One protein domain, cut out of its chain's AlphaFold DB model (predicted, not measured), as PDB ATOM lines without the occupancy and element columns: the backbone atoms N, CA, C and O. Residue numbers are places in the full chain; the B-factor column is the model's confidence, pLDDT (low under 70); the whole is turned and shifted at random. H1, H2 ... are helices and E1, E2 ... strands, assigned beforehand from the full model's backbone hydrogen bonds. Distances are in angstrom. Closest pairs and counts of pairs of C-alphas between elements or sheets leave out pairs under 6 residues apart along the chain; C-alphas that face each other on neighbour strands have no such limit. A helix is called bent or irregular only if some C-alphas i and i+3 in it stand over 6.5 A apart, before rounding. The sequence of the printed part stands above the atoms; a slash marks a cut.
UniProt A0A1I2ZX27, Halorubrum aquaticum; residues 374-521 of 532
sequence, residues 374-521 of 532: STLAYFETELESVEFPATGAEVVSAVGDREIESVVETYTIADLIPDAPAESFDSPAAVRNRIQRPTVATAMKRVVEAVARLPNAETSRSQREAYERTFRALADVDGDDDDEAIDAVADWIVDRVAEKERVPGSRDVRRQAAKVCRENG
ATOM      1  N   SER A 374     325.349 153.982 213.311       60.66
ATOM      2  CA  SER A 374     324.098 153.409 213.821       60.66
ATOM      3  C   SER A 374     323.078 153.102 212.720       60.66
ATOM      4  O   SER A 374     322.324 152.139 212.861       60.66
ATOM      5  N   THR A 375     323.114 153.822 211.595       62.34
ATOM      6  CA  THR A 375     322.397 153.453 210.358       62.34
ATOM      7  C   THR A 375     322.940 152.137 209.803       62.34
ATOM      8  O   THR A 375     322.185 151.315 209.284       62.34
ATOM      9  N   LEU A 376     324.237 151.886 210.011       65.81
ATOM     10  CA  LEU A 376     324.923 150.681 209.546       65.81
ATOM     11  C   LEU A 376     324.825 149.475 210.499       65.81
ATOM     12  O   LEU A 376     325.071 148.334 210.109       65.81
ATOM     13  N   ALA A 377     324.415 149.691 211.751       63.22
ATOM     14  CA  ALA A 377     324.319 148.633 212.759       63.22
ATOM     15  C   ALA A 377     323.283 147.547 212.406       63.22
ATOM     16  O   ALA A 377     323.409 146.397 212.824       63.22
ATOM     17  N   TYR A 378     322.263 147.877 211.606       64.31
ATOM     18  CA  TYR A 378     321.178 146.950 211.260       64.31
ATOM     19  C   TYR A 378     321.604 145.801 210.333       64.31
ATOM     20  O   TYR A 378     320.908 144.789 210.283       64.31
ATOM     21  N   PHE A 379     322.734 145.923 209.632       70.81
ATOM     22  CA  PHE A 379     323.282 144.871 208.768       70.81
ATOM     23  C   PHE A 379     324.551 144.218 209.335       70.81
ATOM     24  O   PHE A 379     325.110 143.304 208.731       70.81
ATOM     25  N   GLU A 380     324.993 144.633 210.525       69.12
ATOM     26  CA  GLU A 380     326.172 144.080 211.198       69.12
ATOM     27  C   GLU A 380     325.993 142.583 211.491       69.12
ATOM     28  O   GLU A 380     326.866 141.779 211.179       69.12
ATOM     29  N   THR A 381     324.806 142.184 211.956       72.00
ATOM     30  CA  THR A 381     324.456 140.775 212.199       72.00
ATOM     31  C   THR A 381     324.436 139.928 210.919       72.00
ATOM     32  O   THR A 381     324.661 138.721 210.965       72.00
ATOM     33  N   GLU A 382     324.160 140.538 209.767       78.75
ATOM     34  CA  GLU A 382     324.109 139.844 208.476       78.75
ATOM     35  C   GLU A 382     325.511 139.715 207.878       78.75
ATOM     36  O   GLU A 382     325.876 138.642 207.398       78.75
ATOM     37  N   LEU A 383     326.346 140.750 208.012       78.06
ATOM     38  CA  LEU A 383     327.767 140.694 207.666       78.06
ATOM     39  C   LEU A 383     328.542 139.689 208.528       78.06
ATOM     40  O   LEU A 383     329.444 139.031 208.022       78.06
ATOM     41  N   GLU A 384     328.174 139.514 209.802       77.75
ATOM     42  CA  GLU A 384     328.737 138.471 210.676       77.75
ATOM     43  C   GLU A 384     328.447 137.041 210.186       77.75
ATOM     44  O   GLU A 384     329.135 136.103 210.589       77.75
ATOM     45  N   SER A 385     327.446 136.863 209.316       78.69
ATOM     46  CA  SER A 385     327.096 135.564 208.729       78.69
ATOM     47  C   SER A 385     327.830 135.247 207.418       78.69
ATOM     48  O   SER A 385     327.718 134.127 206.919       78.69
ATOM     49  N   VAL A 386     328.594 136.204 206.875       84.94
ATOM     50  CA  VAL A 386     329.416 136.029 205.671       84.94
ATOM     51  C   VAL A 386     330.762 135.409 206.049       84.94
ATOM     52  O   VAL A 386     331.450 135.892 206.948       84.94
ATOM     53  N   GLU A 387     331.170 134.345 205.353       86.88
ATOM     54  CA  GLU A 387     332.528 133.805 205.481       86.88
ATOM     55  C   GLU A 387     333.501 134.637 204.636       86.88
ATOM     56  O   GLU A 387     333.342 134.736 203.424       86.88
ATOM     57  N   PHE A 388     334.507 135.234 205.279       85.88
ATOM     58  CA  PHE A 388     335.543 136.030 204.617       85.88
ATOM     59  C   PHE A 388     336.814 135.193 204.350       85.88
ATOM     60  O   PHE A 388     337.135 134.314 205.158       85.88
ATOM     61  N   PRO A 389     337.580 135.467 203.272       87.94
ATOM     62  CA  PRO A 389     337.397 136.557 202.310       87.94
ATOM     63  C   PRO A 389     336.189 136.345 201.390       87.94
ATOM     64  O   PRO A 389     335.965 135.235 200.915       87.94
ATOM     65  N   ALA A 390     335.430 137.415 201.144       86.12
ATOM     66  CA  ALA A 390     334.179 137.380 200.386       86.12
ATOM     67  C   ALA A 390     334.205 138.379 199.227       86.12
ATOM     68  O   ALA A 390     334.637 139.521 199.390       86.12
ATOM     69  N   THR A 391     333.735 137.960 198.059       88.50
ATOM     70  CA  THR A 391     333.542 138.821 196.885       88.50
ATOM     71  C   THR A 391     332.375 139.784 197.083       88.50
ATOM     72  O   THR A 391     331.486 139.553 197.908       88.50
ATOM     73  N   GLY A 392     332.330 140.855 196.288       84.94
ATOM     74  CA  GLY A 392     331.221 141.805 196.336       84.94
ATOM     75  C   GLY A 392     329.847 141.157 196.124       84.94
ATOM     76  O   GLY A 392     328.911 141.422 196.875       84.94
ATOM     77  N   ALA A 393     329.753 140.213 195.183       85.25
ATOM     78  CA  ALA A 393     328.535 139.449 194.922       85.25
ATOM     79  C   ALA A 393     328.086 138.593 196.124       85.25
ATOM     80  O   ALA A 393     326.889 138.483 196.392       85.25
ATOM     81  N   GLU A 394     329.023 137.999 196.869       86.75
ATOM     82  CA  GLU A 394     328.716 137.221 198.079       86.75
ATOM     83  C   GLU A 394     328.206 138.118 199.210       86.75
ATOM     84  O   GLU A 394     327.237 137.761 199.884       86.75
ATOM     85  N   VAL A 395     328.789 139.311 199.362       85.88
ATOM     86  CA  VAL A 395     328.333 140.317 200.331       85.88
ATOM     87  C   VAL A 395     326.922 140.808 199.988       85.88
ATOM     88  O   VAL A 395     326.042 140.772 200.848       85.88
ATOM     89  N   VAL A 396     326.665 141.196 198.733       86.69
ATOM     90  CA  VAL A 396     325.336 141.651 198.277       86.69
ATOM     91  C   VAL A 396     324.292 140.536 198.406       86.69
ATOM     92  O   VAL A 396     323.164 140.787 198.820       86.69
ATOM     93  N   SER A 397     324.658 139.284 198.117       85.69
ATOM     94  CA  SER A 397     323.769 138.124 198.276       85.69
ATOM     95  C   SER A 397     323.366 137.881 199.737       85.69
ATOM     96  O   SER A 397     322.223 137.510 200.012       85.69
ATOM     97  N   ALA A 398     324.288 138.101 200.679       84.19
ATOM     98  CA  ALA A 398     324.048 137.880 202.103       84.19
ATOM     99  C   ALA A 398     323.285 139.028 202.778       84.19
ATOM    100  O   ALA A 398     322.376 138.779 203.570       84.19
ATOM    101  N   VAL A 399     323.641 140.277 202.467       81.00
ATOM    102  CA  VAL A 399     323.068 141.473 203.112       81.00
ATOM    103  C   VAL A 399     321.817 141.980 202.375       81.00
ATOM    104  O   VAL A 399     320.925 142.597 202.968       81.00
ATOM    105  N   GLY A 400     321.691 141.646 201.090       79.94
ATOM    106  CA  GLY A 400     320.655 142.147 200.194       79.94
ATOM    107  C   GLY A 400     320.975 143.536 199.641       79.94
ATOM    108  O   GLY A 400     321.887 144.221 200.098       79.94
ATOM    109  N   ASP A 401     320.188 143.961 198.655       79.88
ATOM    110  CA  ASP A 401     320.384 145.228 197.946       79.88
ATOM    111  C   ASP A 401     319.664 146.391 198.643       79.88
ATOM    112  O   ASP A 401     318.648 146.909 198.182       79.88
ATOM    113  N   ARG A 402     320.103 146.693 199.866       77.94
ATOM    114  CA  ARG A 402     319.447 147.675 200.739       77.94
ATOM    115  C   ARG A 402     319.888 149.093 200.423       77.94
ATOM    116  O   ARG A 402     321.029 149.307 200.035       77.94
ATOM    117  N   GLU A 403     318.984 150.034 200.665       82.06
ATOM    118  CA  GLU A 403     319.216 151.466 200.502       82.06
ATOM    119  C   GLU A 403     320.005 152.050 201.684       82.06
ATOM    120  O   GLU A 403     319.797 151.686 202.844       82.06
ATOM    121  N   ILE A 404     320.908 152.968 201.360       78.19
ATOM    122  CA  ILE A 404     321.777 153.729 202.244       78.19
ATOM    123  C   ILE A 404     321.547 155.196 201.901       78.19
ATOM    124  O   ILE A 404     321.843 155.636 200.792       78.19
ATOM    125  N   GLU A 405     320.992 155.939 202.850       74.50
ATOM    126  CA  GLU A 405     320.781 157.378 202.710       74.50
ATOM    127  C   GLU A 405     322.095 158.111 203.022       74.50
ATOM    128  O   GLU A 405     322.610 158.002 204.140       74.50
ATOM    129  N   SER A 406     322.638 158.833 202.037       71.62
ATOM    130  CA  SER A 406     323.699 159.825 202.231       71.62
ATOM    131  C   SER A 406     323.107 161.241 202.254       71.62
ATOM    132  O   SER A 406     321.889 161.424 202.167       71.62
ATOM    133  N   VAL A 407     323.960 162.253 202.427       64.69
ATOM    134  CA  VAL A 407     323.542 163.665 202.387       64.69
ATOM    135  C   VAL A 407     323.114 164.086 200.974       64.69
ATOM    136  O   VAL A 407     322.204 164.905 200.834       64.69
ATOM    137  N   VAL A 408     323.711 163.472 199.948       60.31
ATOM    138  CA  VAL A 408     323.544 163.821 198.530       60.31
ATOM    139  C   VAL A 408     322.410 163.014 197.889       60.31
ATOM    140  O   VAL A 408     321.495 163.581 197.284       60.31
ATOM    141  N   GLU A 409     322.412 161.686 198.051       75.94
ATOM    142  CA  GLU A 409     321.406 160.795 197.460       75.94
ATOM    143  C   GLU A 409     321.276 159.448 198.200       75.94
ATOM    144  O   GLU A 409     321.803 159.237 199.292       75.94
ATOM    145  N   THR A 410     320.483 158.528 197.645       82.19
ATOM    146  CA  THR A 410     320.277 157.186 198.201       82.19
ATOM    147  C   THR A 410     320.966 156.154 197.322       82.19
ATOM    148  O   THR A 410     320.637 156.029 196.146       82.19
ATOM    149  N   TYR A 411     321.868 155.379 197.916       83.88
ATOM    150  CA  TYR A 411     322.633 154.334 197.240       83.88
ATOM    151  C   TYR A 411     322.160 152.960 197.673       83.88
ATOM    152  O   TYR A 411     321.840 152.757 198.841       83.88
ATOM    153  N   THR A 412     322.169 151.978 196.782       87.25
ATOM    154  CA  THR A 412     322.018 150.585 197.206       87.25
ATOM    155  C   THR A 412     323.371 149.966 197.565       87.25
ATOM    156  O   THR A 412     324.420 150.423 197.114       87.25
ATOM    157  N   ILE A 413     323.394 148.896 198.365       83.00
ATOM    158  CA  ILE A 413     324.647 148.172 198.649       83.00
ATOM    159  C   ILE A 413     325.294 147.668 197.350       83.00
ATOM    160  O   ILE A 413     326.522 147.705 197.236       83.00
ATOM    161  N   ALA A 414     324.505 147.246 196.355       84.50
ATOM    162  CA  ALA A 414     325.055 146.883 195.058       84.50
ATOM    163  C   ALA A 414     325.674 148.082 194.330       84.50
ATOM    164  O   ALA A 414     326.616 147.876 193.571       84.50
ATOM    165  N   ASP A 415     325.220 149.318 194.555       83.38
ATOM    166  CA  ASP A 415     325.816 150.523 193.957       83.38
ATOM    167  C   ASP A 415     327.206 150.844 194.516       83.38
ATOM    168  O   ASP A 415     328.036 151.389 193.792       83.38
ATOM    169  N   LEU A 416     327.500 150.433 195.751       85.94
ATOM    170  CA  LEU A 416     328.748 150.770 196.452       85.94
ATOM    171  C   LEU A 416     329.794 149.654 196.431       85.94
ATOM    172  O   LEU A 416     330.973 149.878 196.730       85.94
ATOM    173  N   ILE A 417     329.369 148.432 196.112       85.88
ATOM    174  CA  ILE A 417     330.226 147.253 196.105       85.88
ATOM    175  C   ILE A 417     330.441 146.769 194.663       85.88
ATOM    176  O   ILE A 417     329.474 146.487 193.958       85.88
ATOM    177  N   PRO A 418     331.698 146.629 194.213       85.38
ATOM    178  CA  PRO A 418     332.000 146.155 192.867       85.38
ATOM    179  C   PRO A 418     331.652 144.685 192.644       85.38
ATOM    180  O   PRO A 418     331.991 143.812 193.448       85.38
ATOM    181  N   ASP A 419     331.043 144.407 191.490       83.69
ATOM    182  CA  ASP A 419     330.786 143.048 191.010       83.69
ATOM    183  C   ASP A 419     331.969 142.553 190.160       83.69
ATOM    184  O   ASP A 419     331.910 142.442 188.932       83.69
ATOM    185  N   ALA A 420     333.103 142.319 190.826       78.75
ATOM    186  CA  ALA A 420     334.340 141.871 190.195       78.75
ATOM    187  C   ALA A 420     334.926 140.649 190.933       78.75
ATOM    188  O   ALA A 420     335.280 140.763 192.104       78.75
ATOM    189  N   PRO A 421     335.136 139.490 190.266       68.06
ATOM    190  CA  PRO A 421     335.665 138.277 190.910       68.06
ATOM    191  C   PRO A 421     337.066 138.437 191.520       68.06
ATOM    192  O   PRO A 421     337.463 137.656 192.379       68.06
ATOM    193  N   ALA A 422     337.831 139.421 191.039       66.75
ATOM    194  CA  ALA A 422     339.180 139.735 191.506       66.75
ATOM    195  C   ALA A 422     339.200 140.673 192.732       66.75
ATOM    196  O   ALA A 422     340.274 140.981 193.262       66.75
ATOM    197  N   GLU A 423     338.038 141.150 193.189       73.56
ATOM    198  CA  GLU A 423     337.910 141.948 194.405       73.56
ATOM    199  C   GLU A 423     337.193 141.149 195.491       73.56
ATOM    200  O   GLU A 423     336.076 140.662 195.321       73.56
ATOM    201  N   SER A 424     337.879 141.004 196.621       83.12
ATOM    202  CA  SER A 424     337.332 140.412 197.832       83.12
ATOM    203  C   SER A 424     337.640 141.310 199.018       83.12
ATOM    204  O   SER A 424     338.660 142.001 199.056       83.12
ATOM    205  N   PHE A 425     336.730 141.298 199.978       83.06
ATOM    206  CA  PHE A 425     336.895 141.908 201.281       83.06
ATOM    207  C   PHE A 425     337.447 140.849 202.228       83.06
ATOM    208  O   PHE A 425     337.034 139.695 202.159       83.06
ATOM    209  N   ASP A 426     338.344 141.233 203.134       84.75
ATOM    210  CA  ASP A 426     338.928 140.301 204.112       84.75
ATOM    211  C   ASP A 426     338.157 140.272 205.440       84.75
ATOM    212  O   ASP A 426     338.413 139.428 206.296       84.75
ATOM    213  N   SER A 427     337.246 141.227 205.659       83.81
ATOM    214  CA  SER A 427     336.503 141.342 206.913       83.81
ATOM    215  C   SER A 427     335.207 142.154 206.776       83.81
ATOM    216  O   SER A 427     335.105 143.008 205.886       83.81
ATOM    217  N   PRO A 428     334.259 142.000 207.723       80.50
ATOM    218  CA  PRO A 428     333.089 142.873 207.840       80.50
ATOM    219  C   PRO A 428     333.446 144.361 207.972       80.50
ATOM    220  O   PRO A 428     332.719 145.228 207.490       80.50
ATOM    221  N   ALA A 429     334.570 144.673 208.628       76.00
ATOM    222  CA  ALA A 429     335.034 146.047 208.808       76.00
ATOM    223  C   ALA A 429     335.459 146.686 207.478       76.00
ATOM    224  O   ALA A 429     335.166 147.855 207.248       76.00
ATOM    225  N   ALA A 430     336.083 145.915 206.579       77.06
ATOM    226  CA  ALA A 430     336.454 146.396 205.249       77.06
ATOM    227  C   ALA A 430     335.215 146.760 204.413       77.06
ATOM    228  O   ALA A 430     335.192 147.809 203.773       77.06
ATOM    229  N   VAL A 431     334.160 145.940 204.487       82.00
ATOM    230  CA  VAL A 431     332.871 146.229 203.838       82.00
ATOM    231  C   VAL A 431     332.239 147.495 204.423       82.00
ATOM    232  O   VAL A 431     331.810 148.372 203.678       82.00
ATOM    233  N   ARG A 432     332.228 147.636 205.755       79.62
ATOM    234  CA  ARG A 432     331.678 148.822 206.430       79.62
ATOM    235  C   ARG A 432     332.399 150.101 206.023       79.62
ATOM    236  O   ARG A 432     331.742 151.066 205.661       79.62
ATOM    237  N   ASN A 433     333.729 150.089 206.057       75.88
ATOM    238  CA  ASN A 433     334.537 151.251 205.697       75.88
ATOM    239  C   ASN A 433     334.294 151.683 204.246       75.88
ATOM    240  O   ASN A 433     334.258 152.879 203.976       75.88
ATOM    241  N   ARG A 434     334.091 150.722 203.332       82.75
ATOM    242  CA  ARG A 434     333.723 151.011 201.942       82.75
ATOM    243  C   ARG A 434     332.355 151.690 201.872       82.75
ATOM    244  O   ARG A 434     332.237 152.755 201.291       82.75
ATOM    245  N   ILE A 435     331.339 151.109 202.506       82.69
ATOM    246  CA  ILE A 435     329.954 151.601 202.448       82.69
ATOM    247  C   ILE A 435     329.770 152.964 203.144       82.69
ATOM    248  O   ILE A 435     328.905 153.741 202.756       82.69
ATOM    249  N   GLN A 436     330.578 153.271 204.162       78.75
ATOM    250  CA  GLN A 436     330.496 154.525 204.919       78.75
ATOM    251  C   GLN A 436     330.762 155.788 204.095       78.75
ATOM    252  O   GLN A 436     330.458 156.874 204.585       78.75
ATOM    253  N   ARG A 437     331.334 155.658 202.891       80.31
ATOM    254  CA  ARG A 437     331.670 156.773 201.994       80.31
ATOM    255  C   ARG A 437     331.116 156.507 200.590       80.31
ATOM    256  O   ARG A 437     331.866 156.025 199.734       80.31
ATOM    257  N   PRO A 438     329.815 156.743 200.364       83.25
ATOM    258  CA  PRO A 438     329.124 156.330 199.149       83.25
ATOM    259  C   PRO A 438     329.717 156.902 197.856       83.25
ATOM    260  O   PRO A 438     329.904 156.143 196.900       83.25
ATOM    261  N   THR A 439     330.128 158.171 197.839       82.00
ATOM    262  CA  THR A 439     330.746 158.791 196.656       82.00
ATOM    263  C   THR A 439     332.069 158.112 196.289       82.00
ATOM    264  O   THR A 439     332.256 157.622 195.169       82.00
ATOM    265  N   VAL A 440     332.979 157.975 197.259       83.50
ATOM    266  CA  VAL A 440     334.274 157.298 197.061       83.50
ATOM    267  C   VAL A 440     334.075 155.835 196.652       83.50
ATOM    268  O   VAL A 440     334.785 155.324 195.783       83.50
ATOM    269  N   ALA A 441     333.107 155.147 197.260       86.06
ATOM    270  CA  ALA A 441     332.804 153.754 196.953       86.06
ATOM    271  C   ALA A 441     332.262 153.572 195.532       86.06
ATOM    272  O   ALA A 441     332.697 152.656 194.832       86.06
ATOM    273  N   THR A 442     331.390 154.473 195.080       88.31
ATOM    274  CA  THR A 442     330.843 154.472 193.719       88.31
ATOM    275  C   THR A 442     331.948 154.700 192.686       88.31
ATOM    276  O   THR A 442     332.079 153.925 191.735       88.31
ATOM    277  N   ALA A 443     332.823 155.686 192.906       87.50
ATOM    278  CA  ALA A 443     333.984 155.934 192.051       87.50
ATOM    279  C   ALA A 443     334.927 154.719 191.988       87.50
ATOM    280  O   ALA A 443     335.299 154.260 190.902       87.50
ATOM    281  N   MET A 444     335.260 154.136 193.145       88.81
ATOM    282  CA  MET A 444     336.106 152.943 193.219       88.81
ATOM    283  C   MET A 444     335.474 151.741 192.520       88.81
ATOM    284  O   MET A 444     336.169 151.044 191.779       88.81
ATOM    285  N   LYS A 445     334.165 151.520 192.682       89.25
ATOM    286  CA  LYS A 445     333.439 150.464 191.972       89.25
ATOM    287  C   LYS A 445     333.605 150.604 190.460       89.25
ATOM    288  O   LYS A 445     333.992 149.640 189.799       89.25
ATOM    289  N   ARG A 446     333.364 151.802 189.915       90.56
ATOM    290  CA  ARG A 446     333.481 152.077 188.470       90.56
ATOM    291  C   ARG A 446     334.885 151.764 187.957       90.56
ATOM    292  O   ARG A 446     335.031 151.115 186.920       90.56
ATOM    293  N   VAL A 447     335.911 152.177 188.702       88.31
ATOM    294  CA  VAL A 447     337.310 151.901 188.363       88.31
ATOM    295  C   VAL A 447     337.603 150.402 188.391       88.31
ATOM    296  O   VAL A 447     338.167 149.880 187.427       88.31
ATOM    297  N   VAL A 448     337.218 149.688 189.451       87.06
ATOM    298  CA  VAL A 448     337.532 148.258 189.566       87.06
ATOM    299  C   VAL A 448     336.802 147.442 188.503       87.06
ATOM    300  O   VAL A 448     337.422 146.605 187.847       87.06
ATOM    301  N   GLU A 449     335.527 147.722 188.246       88.12
ATOM    302  CA  GLU A 449     334.781 147.043 187.185       88.12
ATOM    303  C   GLU A 449     335.339 147.340 185.788       88.12
ATOM    304  O   GLU A 449     335.334 146.461 184.924       88.12
ATOM    305  N   ALA A 450     335.849 148.553 185.545       86.62
ATOM    306  CA  ALA A 450     336.523 148.880 184.292       86.62
ATOM    307  C   ALA A 450     337.824 148.082 184.130       86.62
ATOM    308  O   ALA A 450     338.062 147.509 183.065       86.62
ATOM    309  N   VAL A 451     338.642 147.992 185.185       84.56
ATOM    310  CA  VAL A 451     339.894 147.219 185.162       84.56
ATOM    311  C   VAL A 451     339.623 145.723 184.994       84.56
ATOM    312  O   VAL A 451     340.292 145.077 184.191       84.56
ATOM    313  N   ALA A 452     338.598 145.181 185.659       83.00
ATOM    314  CA  ALA A 452     338.225 143.767 185.579       83.00
ATOM    315  C   ALA A 452     337.833 143.306 184.159       83.00
ATOM    316  O   ALA A 452     337.844 142.109 183.869       83.00
ATOM    317  N   ARG A 453     337.498 144.236 183.253       82.81
ATOM    318  CA  ARG A 453     337.196 143.941 181.841       82.81
ATOM    319  C   ARG A 453     338.449 143.757 180.978       82.81
ATOM    320  O   ARG A 453     338.327 143.284 179.847       82.81
ATOM    321  N   LEU A 454     339.638 144.116 181.468       80.56
ATOM    322  CA  LEU A 454     340.884 143.961 180.722       80.56
ATOM    323  C   LEU A 454     341.395 142.507 180.787       80.56
ATOM    324  O   LEU A 454     341.583 141.980 181.881       80.56
ATOM    325  N   PRO A 455     341.713 141.854 179.649       58.41
ATOM    326  CA  PRO A 455     342.026 140.421 179.617       58.41
ATOM    327  C   PRO A 455     343.264 139.955 180.400       58.41
ATOM    328  O   PRO A 455     343.475 138.751 180.468       58.41
ATOM    329  N   ASN A 456     344.104 140.852 180.930       61.97
ATOM    330  CA  ASN A 456     345.334 140.529 181.675       61.97
ATOM    331  C   ASN A 456     345.783 141.689 182.593       61.97
ATOM    332  O   ASN A 456     346.985 141.878 182.790       61.97
ATOM    333  N   ALA A 457     344.860 142.523 183.080       59.34
ATOM    334  CA  ALA A 457     345.216 143.620 183.975       59.34
ATOM    335  C   ALA A 457     344.698 143.336 185.382       59.34
ATOM    336  O   ALA A 457     343.494 143.249 185.604       59.34
ATOM    337  N   GLU A 458     345.622 143.209 186.326       59.34
ATOM    338  CA  GLU A 458     345.320 143.169 187.749       59.34
ATOM    339  C   GLU A 458     345.903 144.426 188.384       59.34
ATOM    340  O   GLU A 458     347.089 144.717 188.237       59.34
ATOM    341  N   THR A 459     345.069 145.186 189.082       62.28
ATOM    342  CA  THR A 459     345.538 146.216 190.007       62.28
ATOM    343  C   THR A 459     345.989 145.536 191.293       62.28
ATOM    344  O   THR A 459     345.231 144.749 191.879       62.28
ATOM    345  N   SER A 460     347.188 145.859 191.781       68.31
ATOM    346  CA  SER A 460     347.610 145.409 193.112       68.31
ATOM    347  C   SER A 460     346.664 145.968 194.188       68.31
ATOM    348  O   SER A 460     345.915 146.925 193.958       68.31
ATOM    349  N   ARG A 461     346.668 145.356 195.377       67.19
ATOM    350  CA  ARG A 461     345.933 145.894 196.532       67.19
ATOM    351  C   ARG A 461     346.426 147.305 196.882       67.19
ATOM    352  O   ARG A 461     345.601 148.202 197.005       67.19
ATOM    353  N   SER A 462     347.745 147.510 196.906       63.50
ATOM    354  CA  SER A 462     348.369 148.811 197.190       63.50
ATOM    355  C   SER A 462     347.952 149.903 196.201       63.50
ATOM    356  O   SER A 462     347.660 151.027 196.594       63.50
ATOM    357  N   GLN A 463     347.840 149.576 194.912       70.44
ATOM    358  CA  GLN A 463     347.420 150.537 193.895       70.44
ATOM    359  C   GLN A 463     345.944 150.933 194.053       70.44
ATOM    360  O   GLN A 463     345.595 152.097 193.871       70.44
ATOM    361  N   ARG A 464     345.074 149.992 194.449       77.56
ATOM    362  CA  ARG A 464     343.667 150.289 194.778       77.56
ATOM    363  C   ARG A 464     343.546 151.170 196.017       77.56
ATOM    364  O   ARG A 464     342.786 152.132 195.994       77.56
ATOM    365  N   GLU A 465     344.314 150.874 197.061       72.50
ATOM    366  CA  GLU A 465     344.365 151.689 198.279       72.50
ATOM    367  C   GLU A 465     344.869 153.108 197.977       72.50
ATOM    368  O   GLU A 465     344.287 154.081 198.452       72.50
ATOM    369  N   ALA A 466     345.871 153.259 197.106       69.31
ATOM    370  CA  ALA A 466     346.352 154.565 196.658       69.31
ATOM    371  C   ALA A 466     345.293 155.368 195.879       69.31
ATOM    372  O   ALA A 466     345.183 156.583 196.059       69.31
ATOM    373  N   TYR A 467     344.482 154.714 195.040       83.50
ATOM    374  CA  TYR A 467     343.375 155.380 194.342       83.50
ATOM    375  C   TYR A 467     342.290 155.813 195.323       83.50
ATOM    376  O   TYR A 467     341.840 156.953 195.274       83.50
ATOM    377  N   GLU A 468     341.915 154.930 196.250       80.56
ATOM    378  CA  GLU A 468     340.914 155.225 197.272       80.56
ATOM    379  C   GLU A 468     341.359 156.398 198.160       80.56
ATOM    380  O   GLU A 468     340.566 157.297 198.426       80.56
ATOM    381  N   ARG A 469     342.643 156.458 198.544       75.19
ATOM    382  CA  ARG A 469     343.235 157.618 199.236       75.19
ATOM    383  C   ARG A 469     343.134 158.900 198.414       75.19
ATOM    384  O   ARG A 469     342.763 159.936 198.954       75.19
ATOM    385  N   THR A 470     343.396 158.816 197.111       78.38
ATOM    386  CA  THR A 470     343.281 159.963 196.200       78.38
ATOM    387  C   THR A 470     341.842 160.481 196.129       78.38
ATOM    388  O   THR A 470     341.624 161.684 196.216       78.38
ATOM    389  N   PHE A 471     340.850 159.593 196.029       83.25
ATOM    390  CA  PHE A 471     339.439 159.988 196.031       83.25
ATOM    391  C   PHE A 471     338.987 160.569 197.370       83.25
ATOM    392  O   PHE A 471     338.227 161.530 197.382       83.25
ATOM    393  N   ARG A 472     339.484 160.048 198.498       78.19
ATOM    394  CA  ARG A 472     339.215 160.646 199.814       78.19
ATOM    395  C   ARG A 472     339.785 162.061 199.914       78.19
ATOM    396  O   ARG A 472     339.076 162.954 200.340       78.19
ATOM    397  N   ALA A 473     341.013 162.272 199.444       73.56
ATOM    398  CA  ALA A 473     341.617 163.602 199.414       73.56
ATOM    399  C   ALA A 473     340.901 164.574 198.457       73.56
ATOM    400  O   ALA A 473     340.996 165.781 198.646       73.56
ATOM    401  N   LEU A 474     340.205 164.074 197.428       76.81
ATOM    402  CA  LEU A 474     339.321 164.895 196.590       76.81
ATOM    403  C   LEU A 474     338.039 165.275 197.331       76.81
ATOM    404  O   LEU A 474     337.668 166.442 197.294       76.81
ATOM    405  N   ALA A 475     337.417 164.319 198.030       73.75
ATOM    406  CA  ALA A 475     336.228 164.568 198.851       73.75
ATOM    407  C   ALA A 475     336.488 165.630 199.930       73.75
ATOM    408  O   ALA A 475     335.616 166.424 200.245       73.75
ATOM    409  N   ASP A 476     337.705 165.657 200.478       68.44
ATOM    410  CA  ASP A 476     338.099 166.631 201.501       68.44
ATOM    411  C   ASP A 476     338.342 168.048 200.933       68.44
ATOM    412  O   ASP A 476     338.418 169.011 201.690       68.44
ATOM    413  N   VAL A 477     338.497 168.187 199.612       68.31
ATOM    414  CA  VAL A 477     338.753 169.467 198.926       68.31
ATOM    415  C   VAL A 477     337.472 170.087 198.380       68.31
ATOM    416  O   VAL A 477     337.341 171.312 198.394       68.31
ATOM    417  N   ASP A 478     336.582 169.262 197.832       63.22
ATOM    418  CA  ASP A 478     335.338 169.706 197.207       63.22
ATOM    419  C   ASP A 478     334.289 169.926 198.309       63.22
ATOM    420  O   ASP A 478     333.542 169.028 198.677       63.22
ATOM    421  N   GLY A 479     334.300 171.115 198.918       53.62
ATOM    422  CA  GLY A 479     333.376 171.493 200.000       53.62
ATOM    423  C   GLY A 479     331.943 171.814 199.544       53.62
ATOM    424  O   GLY A 479     331.140 172.261 200.361       53.62
ATOM    425  N   ASP A 480     331.630 171.633 198.256       51.97
ATOM    426  CA  ASP A 480     330.291 171.786 197.679       51.97
ATOM    427  C   ASP A 480     329.763 170.407 197.208       51.97
ATOM    428  O   ASP A 480     330.495 169.640 196.586       51.97
ATOM    429  N   ASP A 481     328.479 170.120 197.484       51.56
ATOM    430  CA  ASP A 481     327.737 168.839 197.333       51.56
ATOM    431  C   ASP A 481     327.725 168.169 195.926       51.56
ATOM    432  O   ASP A 481     326.968 167.222 195.708       51.56
ATOM    433  N   ASP A 482     328.492 168.647 194.941       58.94
ATOM    434  CA  ASP A 482     328.393 168.167 193.552       58.94
ATOM    435  C   ASP A 482     329.384 167.030 193.206       58.94
ATOM    436  O   ASP A 482     329.250 166.434 192.136       58.94
ATOM    437  N   ASP A 483     330.359 166.711 194.077       68.44
ATOM    438  CA  ASP A 483     331.340 165.607 193.932       68.44
ATOM    439  C   ASP A 483     332.072 165.546 192.561       68.44
ATOM    440  O   ASP A 483     332.667 164.531 192.166       68.44
ATOM    441  N   GLU A 484     332.073 166.661 191.822       74.31
ATOM    442  CA  GLU A 484     332.460 166.736 190.410       74.31
ATOM    443  C   GLU A 484     333.940 166.370 190.217       74.31
ATOM    444  O   GLU A 484     334.327 165.775 189.203       74.31
ATOM    445  N   ALA A 485     334.787 166.666 191.210       79.19
ATOM    446  CA  ALA A 485     336.206 166.346 191.154       79.19
ATOM    447  C   ALA A 485     336.489 164.834 191.245       79.19
ATOM    448  O   ALA A 485     337.375 164.329 190.545       79.19
ATOM    449  N   ILE A 486     335.736 164.100 192.073       84.38
ATOM    450  CA  ILE A 486     335.870 162.641 192.208       84.38
ATOM    451  C   ILE A 486     335.432 161.967 190.913       84.38
ATOM    452  O   ILE A 486     336.170 161.131 190.377       84.38
ATOM    453  N   ASP A 487     334.282 162.373 190.376       86.19
ATOM    454  CA  ASP A 487     333.750 161.821 189.133       86.19
ATOM    455  C   ASP A 487     334.663 162.109 187.941       86.19
ATOM    456  O   ASP A 487     334.967 161.195 187.172       86.19
ATOM    457  N   ALA A 488     335.210 163.322 187.823       87.19
ATOM    458  CA  ALA A 488     336.137 163.666 186.746       87.19
ATOM    459  C   ALA A 488     337.413 162.804 186.756       87.19
ATOM    460  O   ALA A 488     337.947 162.439 185.700       87.19
ATOM    461  N   VAL A 489     337.928 162.463 187.941       88.25
ATOM    462  CA  VAL A 489     339.112 161.602 188.075       88.25
ATOM    463  C   VAL A 489     338.753 160.137 187.838       88.25
ATOM    464  O   VAL A 489     339.503 159.440 187.148       88.25
ATOM    465  N   ALA A 490     337.610 159.667 188.342       90.44
ATOM    466  CA  ALA A 490     337.118 158.316 188.091       90.44
ATOM    467  C   ALA A 490     336.863 158.079 186.593       90.44
ATOM    468  O   ALA A 490     337.345 157.085 186.043       90.44
ATOM    469  N   ASP A 491     336.203 159.023 185.919       90.75
ATOM    470  CA  ASP A 491     335.977 159.030 184.470       90.75
ATOM    471  C   ASP A 491     337.297 158.955 183.717       90.75
ATOM    472  O   ASP A 491     337.480 158.091 182.861       90.75
ATOM    473  N   TRP A 492     338.267 159.788 184.095       93.25
ATOM    474  CA  TRP A 492     339.582 159.769 183.470       93.25
ATOM    475  C   TRP A 492     340.291 158.414 183.619       93.25
ATOM    476  O   TRP A 492     340.931 157.955 182.668       93.25
ATOM    477  N   ILE A 493     340.185 157.752 184.777       90.69
ATOM    478  CA  ILE A 493     340.758 156.412 184.982       90.69
ATOM    479  C   ILE A 493     340.056 155.391 184.086       90.69
ATOM    480  O   ILE A 493     340.733 154.617 183.404       90.69
ATOM    481  N   VAL A 494     338.722 155.383 184.084       90.75
ATOM    482  CA  VAL A 494     337.905 154.452 183.294       90.75
ATOM    483  C   VAL A 494     338.177 154.629 181.800       90.75
ATOM    484  O   VAL A 494     338.434 153.645 181.102       90.75
ATOM    485  N   ASP A 495     338.217 155.870 181.323       88.12
ATOM    486  CA  ASP A 495     338.544 156.203 179.939       88.12
ATOM    487  C   ASP A 495     339.971 155.787 179.598       88.12
ATOM    488  O   ASP A 495     340.214 155.187 178.552       88.12
ATOM    489  N   ARG A 496     340.938 156.007 180.497       87.00
ATOM    490  CA  ARG A 496     342.315 155.546 180.288       87.00
ATOM    491  C   ARG A 496     342.414 154.037 180.171       87.00
ATOM    492  O   ARG A 496     343.131 153.553 179.292       87.00
ATOM    493  N   VAL A 497     341.703 153.310 181.022       86.81
ATOM    494  CA  VAL A 497     341.619 151.849 180.979       86.81
ATOM    495  C   VAL A 497     341.021 151.394 179.645       86.81
ATOM    496  O   VAL A 497     341.589 150.509 179.003       86.81
ATOM    497  N   ALA A 498     339.943 152.034 179.187       85.06
ATOM    498  CA  ALA A 498     339.281 151.711 177.925       85.06
ATOM    499  C   ALA A 498     340.123 152.063 176.683       85.06
ATOM    500  O   ALA A 498     340.178 151.286 175.732       85.06
ATOM    501  N   GLU A 499     340.794 153.216 176.675       85.06
ATOM    502  CA  GLU A 499     341.562 153.712 175.528       85.06
ATOM    503  C   GLU A 499     342.947 153.080 175.395       85.06
ATOM    504  O   GLU A 499     343.442 152.877 174.283       85.06
ATOM    505  N   LYS A 500     343.636 152.865 176.521       78.56
ATOM    506  CA  LYS A 500     345.037 152.416 176.541       78.56
ATOM    507  C   LYS A 500     345.180 150.925 176.793       78.56
ATOM    508  O   LYS A 500     346.307 150.438 176.729       78.56
ATOM    509  N   GLU A 501     344.084 150.236 177.116       78.38
ATOM    510  CA  GLU A 501     344.080 148.841 177.570       78.38
ATOM    511  C   GLU A 501     345.080 148.598 178.723       78.38
ATOM    512  O   GLU A 501     345.626 147.508 178.887       78.38
ATOM    513  N   ARG A 502     345.356 149.640 179.523       80.06
ATOM    514  CA  ARG A 502     346.303 149.623 180.642       80.06
ATOM    515  C   ARG A 502     345.752 150.444 181.795       80.06
ATOM    516  O   ARG A 502     345.261 151.552 181.589       80.06
ATOM    517  N   VAL A 503     345.925 149.934 183.008       82.06
ATOM    518  CA  VAL A 503     345.623 150.685 184.226       82.06
ATOM    519  C   VAL A 503     346.632 151.841 184.377       82.06
ATOM    520  O   VAL A 503     347.834 151.617 184.170       82.06
ATOM    521  N   PRO A 504     346.190 153.084 184.662       82.69
ATOM    522  CA  PRO A 504     347.104 154.184 184.995       82.69
ATOM    523  C   PRO A 504     347.928 153.853 186.252       82.69
ATOM    524  O   PRO A 504     347.606 152.904 186.946       82.69
ATOM    525  N   GLY A 505     349.026 154.557 186.533       79.31
ATOM    526  CA  GLY A 505     349.708 154.418 187.831       79.31
ATOM    527  C   GLY A 505     349.045 155.287 188.906       79.31
ATOM    528  O   GLY A 505     348.431 156.297 188.565       79.31
ATOM    529  N   SER A 506     349.224 154.969 190.196       77.06
ATOM    530  CA  SER A 506     348.751 155.809 191.324       77.06
ATOM    531  C   SER A 506     349.208 157.256 191.203       77.06
ATOM    532  O   SER A 506     348.447 158.190 191.436       77.06
ATOM    533  N   ARG A 507     350.435 157.446 190.734       69.69
ATOM    534  CA  ARG A 507     350.996 158.758 190.445       69.69
ATOM    535  C   ARG A 507     350.277 159.507 189.321       69.69
ATOM    536  O   ARG A 507     350.059 160.713 189.427       69.69
ATOM    537  N   ASP A 508     349.909 158.820 188.239       77.62
ATOM    538  CA  ASP A 508     349.173 159.454 187.140       77.62
ATOM    539  C   ASP A 508     347.783 159.901 187.615       77.62
ATOM    540  O   ASP A 508     347.333 160.990 187.261       77.62
ATOM    541  N   VAL A 509     347.140 159.084 188.458       81.25
ATOM    542  CA  VAL A 509     345.847 159.394 189.082       81.25
ATOM    543  C   VAL A 509     345.953 160.627 189.978       81.25
ATOM    544  O   VAL A 509     345.184 161.568 189.800       81.25
ATOM    545  N   ARG A 510     346.956 160.692 190.863       79.19
ATOM    546  CA  ARG A 510     347.177 161.861 191.732       79.19
ATOM    547  C   ARG A 510     347.469 163.137 190.949       79.19
ATOM    548  O   ARG A 510     346.936 164.197 191.262       79.19
ATOM    549  N   ARG A 511     348.252 163.043 189.871       76.06
ATOM    550  CA  ARG A 511     348.517 164.177 188.968       76.06
ATOM    551  C   ARG A 511     347.269 164.668 188.262       76.06
ATOM    552  O   ARG A 511     347.086 165.879 188.122       76.06
ATOM    553  N   GLN A 512     346.442 163.740 187.792       85.69
ATOM    554  CA  GLN A 512     345.175 164.086 187.173       85.69
ATOM    555  C   GLN A 512     344.255 164.766 188.186       85.69
ATOM    556  O   GLN A 512     343.656 165.785 187.865       85.69
ATOM    557  N   ALA A 513     344.200 164.263 189.410       81.88
ATOM    558  CA  ALA A 513     343.379 164.838 190.456       81.88
ATOM    559  C   ALA A 513     343.834 166.251 190.860       81.88
ATOM    560  O   ALA A 513     343.041 167.187 190.811       81.88
ATOM    561  N   ALA A 514     345.136 166.468 191.070       72.94
ATOM    562  CA  ALA A 514     345.685 167.810 191.284       72.94
ATOM    563  C   ALA A 514     345.405 168.763 190.104       72.94
ATOM    564  O   ALA A 514     345.245 169.972 190.282       72.94
ATOM    565  N   LYS A 515     345.359 168.240 188.870       79.75
ATOM    566  CA  LYS A 515     344.972 169.019 187.690       79.75
ATOM    567  C   LYS A 515     343.492 169.418 187.740       79.75
ATOM    568  O   LYS A 515     343.223 170.595 187.527       79.75
ATOM    569  N   VAL A 516     342.588 168.487 188.043       83.19
ATOM    570  CA  VAL A 516     341.142 168.747 188.173       83.19
ATOM    571  C   VAL A 516     340.883 169.815 189.237       83.19
ATOM    572  O   VAL A 516     340.219 170.809 188.953       83.19
ATOM    573  N   CYS A 517     341.516 169.711 190.407       76.75
ATOM    574  CA  CYS A 517     341.365 170.714 191.462       76.75
ATOM    575  C   CYS A 517     341.801 172.120 191.020       76.75
ATOM    576  O   CYS A 517     341.094 173.099 191.255       76.75
ATOM    577  N   ARG A 518     342.940 172.235 190.320       76.38
ATOM    578  CA  ARG A 518     343.412 173.523 189.777       76.38
ATOM    579  C   ARG A 518     342.468 174.099 188.723       76.38
ATOM    580  O   ARG A 518     342.325 175.319 188.644       76.38
ATOM    581  N   GLU A 519     341.866 173.248 187.896       78.81
ATOM    582  CA  GLU A 519     340.892 173.658 186.877       78.81
ATOM    583  C   GLU A 519     339.594 174.185 187.514       78.81
ATOM    584  O   GLU A 519     339.043 175.166 187.013       78.81
ATOM    585  N   ASN A 520     339.200 173.643 188.672       73.00
ATOM    586  CA  ASN A 520     338.047 174.087 189.467       73.00
ATOM    587  C   ASN A 520     338.353 175.261 190.420       73.00
ATOM    588  O   ASN A 520     337.522 175.656 191.231       73.00
ATOM    589  N   GLY A 521     339.527 175.888 190.293       66.06
ATOM    590  CA  GLY A 521     339.874 177.102 191.038       66.06
ATOM    591  C   GLY A 521     340.401 176.862 192.453       66.06
ATOM    592  O   GLY A 521     340.727 177.835 193.139       66.06
TER     593      GLY A 521
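What this domain is: This is residues 374 to 521 of the 532 residues of a protein of Halorubrum aquaticum (UniProt A0A1I2ZX27). Two parts stand side by side in a flat domain: one is made of four longer helices in two pairs, H5 with H7 and H6 with H8, the pairs crossing each other, and the other is a looser assembly of four shorter helices, H1 to H4, with the small hairpin of strands E1 and E2. The second part packs on the first mainly where H3 meets H5, and H1 and H8 lie toward the opposite ends of the long axis. The printed part has 148 residues, with eight named helices and two named strands in the order H1, H2, E1, E2, H3, H4, H5, H6, H7, H8; the sheet has the order E1 - E2 and is antiparallel. The class is mostly helix. The whole is compact, with a radius of gyration of the C-alphas of 15.4 A and spans of 44 by 38 by 20 A.

How they stand to each other: H1, residues 374 to 383, touches H2, residues 392 to 399, about perpendicular at 78 degrees, with Glu 382 and Val 399 as their closest C-alphas at 5.7 A. E1, residues 403 to 405, and E2, residues 410 to 412, form a hairpin, with N 404 and O 411 at 2.7 A and N 411 and O 404 at 2.9 A, both within hydrogen-bond range. H3, residues 413 to 416, touches H5, residues 438 to 452; the closest C-alphas are those of Leu 416 and Thr 442, at 5.1 A. H4, residues 428 to 435, only just touches H1, with 3 pairs of C-alphas within 8 A, the closest those of Leu 383 and Pro 428 at 5.8 A. H4 and H5 only just touch, with 3 such pairs, and only at the corner by their link; the closest C-alphas are those of Arg 434 and Ala 441, at 5.8 A. Outside the named strands, residues 390 to 391 pair with residues 424 to 425, antiparallel. H5 is the hub, touching four other helices. With H6, residues 461 to 475, and H7, residues 484 to 500, it makes an up-and-down bundle, each helix running against the one before it. H5 touches H7 at a shallow tilt of 2 degrees, the same way, with the C-alphas of Ala 443 and Ala 490 closest at 5.6 A. H5, with residues 440 to 444 alone, touches H6 at 36 degrees, only just steep, opposite ways; Val 440 and Phe 471 have the closest C-alphas, at 5.9 A. H8, residues 506 to 519, touches H6 at a shallow tilt of 11 degrees, the same way, with the C-alphas of Ala 466 and Ser 506 closest at 6.0 A. H8 touches H7 at a steep tilt of 47 degrees, opposite ways, with Val 489 and Ala 513 closest at 5.9 A between C-alphas. H5 and H8 are apart. Every O i to N i+4 pair is within hydrogen-bond range in H2, H4, H5, H6, H7 and H8; in H1 it is 1 of 6, beside 5 of 7 O i to N i+3 pairs, and H3 is too short for an O i to N i+4 pair.

Where its parts are: H1 begins at C-alpha 374, (324.098, 153.409, 213.821), and is irregular: C-alphas 378 and 381 are 7.1 A apart. From first to last C-alpha, H1 measures 14.6 A, H2 10.6 A, E1 6.5 A, E2 6.9 A, H3 5.3 A and H4 10.7 A. H5 begins at C-alpha 438, (329.124, 156.330, 199.149), and measures 20.6 A; H6 measures 21.2 A, H7 23.6 A and H8 20.0 A. H8 ends at C-alpha 519, (340.892, 173.658, 186.877).

The domain as a whole: The C-alphas farthest apart are those of Ser 385 and Gly 521, at 46.9 A. The printed part has no cut, and the link from H3 to H4, with 11 residues, is long. The mean pLDDT of the printed part is 78.3; 29 residues are under 70, among them residues 374 to 378, 455 to 462 and 476 to 483.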